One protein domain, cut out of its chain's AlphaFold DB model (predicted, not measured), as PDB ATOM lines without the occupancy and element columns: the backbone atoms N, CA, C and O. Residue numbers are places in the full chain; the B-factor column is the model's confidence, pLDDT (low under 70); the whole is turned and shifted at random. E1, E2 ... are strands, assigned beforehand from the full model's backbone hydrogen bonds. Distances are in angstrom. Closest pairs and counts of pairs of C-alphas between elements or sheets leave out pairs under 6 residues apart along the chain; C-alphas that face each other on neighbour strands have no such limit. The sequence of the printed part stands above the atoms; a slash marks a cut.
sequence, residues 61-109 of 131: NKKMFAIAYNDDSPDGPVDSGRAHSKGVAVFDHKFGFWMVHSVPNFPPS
ATOM      1  N   ASN A  61     135.590 158.849 150.681       90.69
ATOM      2  CA  ASN A  61     134.345 159.266 150.035       90.69
ATOM      3  C   ASN A  61     134.589 159.647 148.560       90.69
ATOM      4  O   ASN A  61     135.719 159.624 148.083       90.69
ATOM      5  N   LYS A  62     133.530 160.031 147.830       90.75
ATOM      6  CA  LYS A  62     133.588 160.322 146.382       90.75
ATOM      7  C   LYS A  62     134.523 161.476 145.975       90.75
ATOM      8  O   LYS A  62     134.782 161.626 144.789       90.75
ATOM      9  N   LYS A  63     134.984 162.306 146.915       93.31
ATOM     10  CA  LYS A  63     135.907 163.427 146.661       93.31
ATOM     11  C   LYS A  63     137.381 163.048 146.842       93.31
ATOM     12  O   LYS A  63     138.240 163.900 146.646       93.31
ATOM     13  N   MET A  64     137.662 161.814 147.255       94.69
ATOM     14  CA  MET A  64     139.010 161.339 147.547       94.69
ATOM     15  C   MET A  64     139.474 160.379 146.454       94.69
ATOM     16  O   MET A  64     138.713 159.525 145.998       94.69
ATOM     17  N   PHE A  65     140.737 160.501 146.067       95.19
ATOM     18  CA  PHE A  65     141.444 159.497 145.291       95.19
ATOM     19  C   PHE A  65     141.997 158.431 146.238       95.19
ATOM     20  O   PHE A  65     142.546 158.754 147.292       95.19
ATOM     21  N   ALA A  66     141.867 157.162 145.858       95.50
ATOM     22  CA  ALA A  66     142.457 156.057 146.595       95.50
ATOM     23  C   ALA A  66     142.906 154.948 145.647       95.50
ATOM     24  O   ALA A  66     142.177 154.571 144.729       95.50
ATOM     25  N   ILE A  67     144.084 154.396 145.917       94.81
ATOM     26  CA  ILE A  67     144.620 153.223 145.237       94.81
ATOM     27  C   ILE A  67     145.281 152.300 146.255       94.81
ATOM     28  O   ILE A  67     146.007 152.740 147.143       94.81
ATOM     29  N   ALA A  68     145.032 151.005 146.101       94.69
ATOM     30  CA  ALA A  68     145.824 149.949 146.703       94.69
ATOM     31  C   ALA A  68     146.388 149.106 145.559       94.69
ATOM     32  O   ALA A  68     145.640 148.696 144.670       94.69
ATOM     33  N   TYR A  69     147.697 148.891 145.557       93.38
ATOM     34  CA  TYR A  69     148.377 148.067 144.566       93.38
ATOM     35  C   TYR A  69     149.171 146.984 145.285       93.38
ATOM     36  O   TYR A  69     149.762 147.235 146.334       93.38
ATOM     37  N   ASN A  70     149.130 145.768 144.753       94.38
ATOM     38  CA  ASN A  70     149.840 144.613 145.281       94.38
ATOM     39  C   ASN A  70     149.913 143.559 144.167       94.38
ATOM     40  O   ASN A  70     148.871 143.178 143.632       94.38
ATOM     41  N   ASP A  71     151.112 143.118 143.792       91.00
ATOM     42  CA  ASP A  71     151.322 142.033 142.821       91.00
ATOM     43  C   ASP A  71     150.781 140.681 143.313       91.00
ATOM     44  O   ASP A  71     150.436 139.823 142.506       91.00
ATOM     45  N   ASP A  72     150.630 140.521 144.627       92.00
ATOM     46  CA  ASP A  72     149.911 139.421 145.274       92.00
ATOM     47  C   ASP A  72     148.677 139.990 145.995       92.00
ATOM     48  O   ASP A  72     148.627 140.101 147.221       92.00
ATOM     49  N   SER A  73     147.720 140.501 145.215       90.62
ATOM     50  CA  SER A  73     146.507 141.169 145.713       90.62
ATOM     51  C   SER A  73     145.539 140.197 146.403       90.62
ATOM     52  O   SER A  73     145.335 139.093 145.902       90.62
ATOM     53  N   PRO A  74     144.836 140.614 147.479       89.94
ATOM     54  CA  PRO A  74     143.853 139.759 148.157       89.94
ATOM     55  C   PRO A  74     142.643 139.372 147.290       89.94
ATOM     56  O   PRO A  74     141.908 138.452 147.648       89.94
ATOM     57  N   ASP A  75     142.415 140.068 146.172       87.38
ATOM     58  CA  ASP A  75     141.241 139.880 145.311       87.38
ATOM     59  C   ASP A  75     141.530 139.050 144.042       87.38
ATOM     60  O   ASP A  75     140.658 138.919 143.181       87.38
ATOM     61  N   GLY A  76     142.734 138.484 143.887       83.00
ATOM     62  CA  GLY A  76     143.110 137.799 142.649       83.00
ATOM     63  C   GLY A  76     144.308 136.853 142.760       83.00
ATOM     64  O   GLY A  76     144.864 136.659 143.837       83.00
ATOM     65  N   PRO A  77     144.683 136.187 141.654       81.56
ATOM     66  CA  PRO A  77     145.934 135.445 141.582       81.56
ATOM     67  C   PRO A  77     147.138 136.398 141.562       81.56
ATOM     68  O   PRO A  77     147.018 137.542 141.126       81.56
ATOM     69  N   VAL A  78     148.298 135.882 141.975       83.19
ATOM     70  CA  VAL A  78     149.588 136.574 141.850       83.19
ATOM     71  C   VAL A  78     149.829 136.955 140.390       83.19
ATOM     72  O   VAL A  78     149.732 136.102 139.505       83.19
ATOM     73  N   ASP A  79     150.188 138.212 140.147       80.94
ATOM     74  CA  ASP A  79     150.602 138.710 138.836       80.94
ATOM     75  C   ASP A  79     152.126 138.880 138.797       80.94
ATOM     76  O   ASP A  79     152.676 139.953 139.051       80.94
ATOM     77  N   SER A  80     152.827 137.792 138.469       80.25
ATOM     78  CA  SER A  80     154.294 137.758 138.394       80.25
ATOM     79  C   SER A  80     154.875 138.469 137.165       80.25
ATOM     80  O   SER A  80     156.092 138.506 137.010       80.25
ATOM     81  N   GLY A  81     154.033 138.997 136.268       83.75
ATOM     82  CA  GLY A  81     154.462 139.757 135.090       83.75
ATOM     83  C   GLY A  81     154.615 141.259 135.344       83.75
ATOM     84  O   GLY A  81     155.038 141.990 134.447       83.75
ATOM     85  N   ARG A  82     154.254 141.739 136.541       82.06
ATOM     86  CA  ARG A  82     154.311 143.154 136.939       82.06
ATOM     87  C   ARG A  82     155.400 143.405 137.979       82.06
ATOM     88  O   ARG A  82     156.057 142.490 138.461       82.06
ATOM     89  N   ALA A  83     155.598 144.678 138.319       85.25
ATOM     90  CA  ALA A  83     156.512 145.061 139.385       85.25
ATOM     91  C   ALA A  83     156.103 144.408 140.716       85.25
ATOM     92  O   ALA A  83     154.944 144.513 141.118       85.25
ATOM     93  N   HIS A  84     157.072 143.817 141.419       91.81
ATOM     94  CA  HIS A  84     156.924 143.318 142.790       91.81
ATOM     95  C   HIS A  84     156.828 144.478 143.783       91.81
ATOM     96  O   HIS A  84     157.744 144.755 144.555       91.81
ATOM     97  N   SER A  85     155.728 145.219 143.701       93.56
ATOM     98  CA  SER A  85     155.513 146.449 144.443       93.56
ATOM     99  C   SER A  85     154.129 146.452 145.062       93.56
ATOM    100  O   SER A  85     153.147 146.033 144.443       93.56
ATOM    101  N   LYS A  86     154.065 146.928 146.305       96.69
ATOM    102  CA  LYS A  86     152.850 146.928 147.109       96.69
ATOM    103  C   LYS A  86     152.738 148.237 147.881       96.69
ATOM    104  O   LYS A  86     153.743 148.771 148.361       96.69
ATOM    105  N   GLY A  87     151.532 148.770 147.993       97.06
ATOM    106  CA  GLY A  87     151.312 150.017 148.703       97.06
ATOM    107  C   GLY A  87     149.889 150.540 148.623       97.06
ATOM    108  O   GLY A  87     149.024 150.013 147.922       97.06
ATOM    109  N   VAL A  88     149.667 151.611 149.374       97.75
ATOM    110  CA  VAL A  88     148.386 152.299 149.510       97.75
ATOM    111  C   VAL A  88     148.619 153.791 149.385       97.75
ATOM    112  O   VAL A  88     149.492 154.338 150.054       97.75
ATOM    113  N   ALA A  89     147.820 154.455 148.562       97.81
ATOM    114  CA  ALA A  89     147.840 155.899 148.413       97.81
ATOM    115  C   ALA A  89     146.416 156.446 148.536       97.81
ATOM    116  O   ALA A  89     145.498 155.928 147.897       97.81
ATOM    117  N   VAL A  90     146.229 157.477 149.359       97.31
ATOM    118  CA  VAL A  90     144.936 158.140 149.578       97.31
ATOM    119  C   VAL A  90     145.165 159.638 149.601       97.31
ATOM    120  O   VAL A  90     145.979 160.110 150.387       97.31
ATOM    121  N   PHE A  91     144.440 160.380 148.768       96.38
ATOM    122  CA  PHE A  91     144.603 161.824 148.628       96.38
ATOM    123  C   PHE A  91     143.260 162.520 148.429       96.38
ATOM    124  O   PHE A  91     142.355 161.991 147.779       96.38
ATOM    125  N   ASP A  92     143.143 163.736 148.941       94.62
ATOM    126  CA  ASP A  92     142.162 164.714 148.496       94.62
ATOM    127  C   ASP A  92     142.874 165.934 147.879       94.62
ATOM    128  O   ASP A  92     144.067 165.904 147.588       94.62
ATOM    129  N   HIS A  93     142.137 167.015 147.630       95.00
ATOM    130  CA  HIS A  93     142.684 168.259 147.076       95.00
ATOM    131  C   HIS A  93     143.711 169.003 147.959       95.00
ATOM    132  O   HIS A  93     144.274 169.994 147.500       95.00
ATOM    133  N   LYS A  94     143.911 168.599 149.219       94.19
ATOM    134  CA  LYS A  94     144.761 169.284 150.204       94.19
ATOM    135  C   LYS A  94     145.787 168.359 150.846       94.19
ATOM    136  O   LYS A  94     146.929 168.767 151.015       94.19
ATOM    137  N   PHE A  95     145.377 167.153 151.226       93.81
ATOM    138  CA  PHE A  95     146.170 166.246 152.045       93.81
ATOM    139  C   PHE A  95     146.071 164.811 151.542       93.81
ATOM    140  O   PHE A  95     145.153 164.428 150.816       93.81
ATOM    141  N   GLY A  96     147.016 163.992 151.975       95.19
ATOM    142  CA  GLY A  96     146.992 162.567 151.721       95.19
ATOM    143  C   GLY A  96     148.253 161.890 152.209       95.19
ATOM    144  O   GLY A  96     149.134 162.524 152.785       95.19
ATOM    145  N   PHE A  97     148.335 160.594 151.954       97.44
ATOM    146  CA  PHE A  97     149.510 159.798 152.256       97.44
ATOM    147  C   PHE A  97     149.777 158.797 151.139       97.44
ATOM    148  O   PHE A  97     148.874 158.373 150.410       97.44
ATOM    149  N   TRP A  98     151.028 158.357 151.072       98.12
ATOM    150  CA  TRP A  98     151.435 157.182 150.322       98.12
ATOM    151  C   TRP A  98     152.292 156.295 151.221       98.12
ATOM    152  O   TRP A  98     153.273 156.747 151.802       98.12
ATOM    153  N   MET A  99     151.889 155.034 151.359       98.12
ATOM    154  CA  MET A  99     152.571 154.023 152.153       98.12
ATOM    155  C   MET A  99     153.011 152.882 151.245       98.12
ATOM    156  O   MET A  99     152.184 152.265 150.574       98.12
ATOM    157  N   VAL A 100     154.303 152.571 151.268       98.19
ATOM    158  CA  VAL A 100     154.894 151.425 150.568       98.19
ATOM    159  C   VAL A 100     155.164 150.315 151.580       98.19
ATOM    160  O   VAL A 100     155.604 150.589 152.696       98.19
ATOM    161  N   HIS A 101     154.898 149.062 151.214       97.19
ATOM    162  CA  HIS A 101     155.123 147.914 152.095       97.19
ATOM    163  C   HIS A 101     155.507 146.649 151.319       97.19
ATOM    164  O   HIS A 101     155.449 146.600 150.094       97.19
ATOM    165  N   SER A 102     155.861 145.590 152.051       96.06
ATOM    166  CA  SER A 102     156.188 144.266 151.503       96.06
ATOM    167  C   SER A 102     155.119 143.195 151.767       96.06
ATOM    168  O   SER A 102     155.246 142.077 151.280       96.06
ATOM    169  N   VAL A 103     154.046 143.522 152.499       95.12
ATOM    170  CA  VAL A 103     153.002 142.560 152.910       95.12
ATOM    171  C   VAL A 103     152.152 142.075 151.718       95.12
ATOM    172  O   VAL A 103     151.445 142.895 151.125       95.12
ATOM    173  N   PRO A 104     152.175 140.780 151.350       93.88
ATOM    174  CA  PRO A 104     151.276 140.225 150.334       93.88
ATOM    175  C   PRO A 104     149.830 140.162 150.847       93.88
ATOM    176  O   PRO A 104     149.586 140.215 152.051       93.88
ATOM    177  N   ASN A 105     148.863 140.024 149.942       93.31
ATOM    178  CA  ASN A 105     147.433 139.904 150.252       93.31
ATOM    179  C   ASN A 105     146.890 141.069 151.112       93.31
ATOM    180  O   ASN A 105     145.993 140.900 151.940       93.31
ATOM    181  N   PHE A 106     147.444 142.269 150.920       93.88
ATOM    182  CA  PHE A 106     147.170 143.463 151.723       93.88
ATOM    183  C   PHE A 106     147.020 144.714 150.834       93.88
ATOM    184  O   PHE A 106     147.697 144.791 149.807       93.88
ATOM    185  N   PRO A 107     146.207 145.722 151.208       93.31
ATOM    186  CA  PRO A 107     145.260 145.757 152.327       93.31
ATOM    187  C   PRO A 107     144.033 144.867 152.080       93.31
ATOM    188  O   PRO A 107     143.625 144.731 150.930       93.31
ATOM    189  N   PRO A 108     143.394 144.298 153.126       89.94
ATOM    190  CA  PRO A 108     142.175 143.511 152.964       89.94
ATOM    191  C   PRO A 108     141.098 144.303 152.227       89.94
ATOM    192  O   PRO A 108     140.796 145.447 152.592       89.94
ATOM    193  N   SER A 109     140.490 143.687 151.215       81.50
ATOM    194  CA  SER A 109     139.420 144.327 150.464       81.50
ATOM    195  C   SER A 109     138.155 144.465 151.312       81.50
ATOM    196  O   SER A 109     137.862 143.653 152.195       81.50
TER     197      SER A 109
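This is residues 61 to 109 of the 131 residues of an uncharacterized protein of Cylicostephanus goldi (UniProt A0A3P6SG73). With little regular structure, this is a narrow slab of three strands side by side, E1, E2, E3, with a long loop, residues 71 to 85, at one end and the turn of residues 92 to 95 at the other. The 49 printed residues have no named helix; the all-strand sheet E1 - E2 - E3 is antiparallel, a meander, each strand the antiparallel neighbour of the one before. Named strands hold 18 residues. It is only just loose, close to compact, radius of gyration of the C-alphas 11.9 A, spanning 35 by 17 by 17 A.

E1, residues 65 to 70, and E2, residues 86 to 91, form an antiparallel hairpin at 178 degrees; N 67 and O 89 are within hydrogen-bond range, 2.9 A. E2 and E3, residues 96 to 101, form another at 176 degrees; N 99 and O 88 are within range, 2.8 A. E1 and E3 are edge strands.

E1 begins at C-alpha 65 (141.444, 159.497, 145.291) and, like E2, is 17.1 A long. E3, 16.8 A, ends at C-alpha 101 (155.123, 147.914, 152.095).

The farthest C-alphas, Ser 80 and Lys 94, are 35.0 A apart. The E1 to E2 link is long. The printed part has no cut; no printed residue is under 70 in pLDDT.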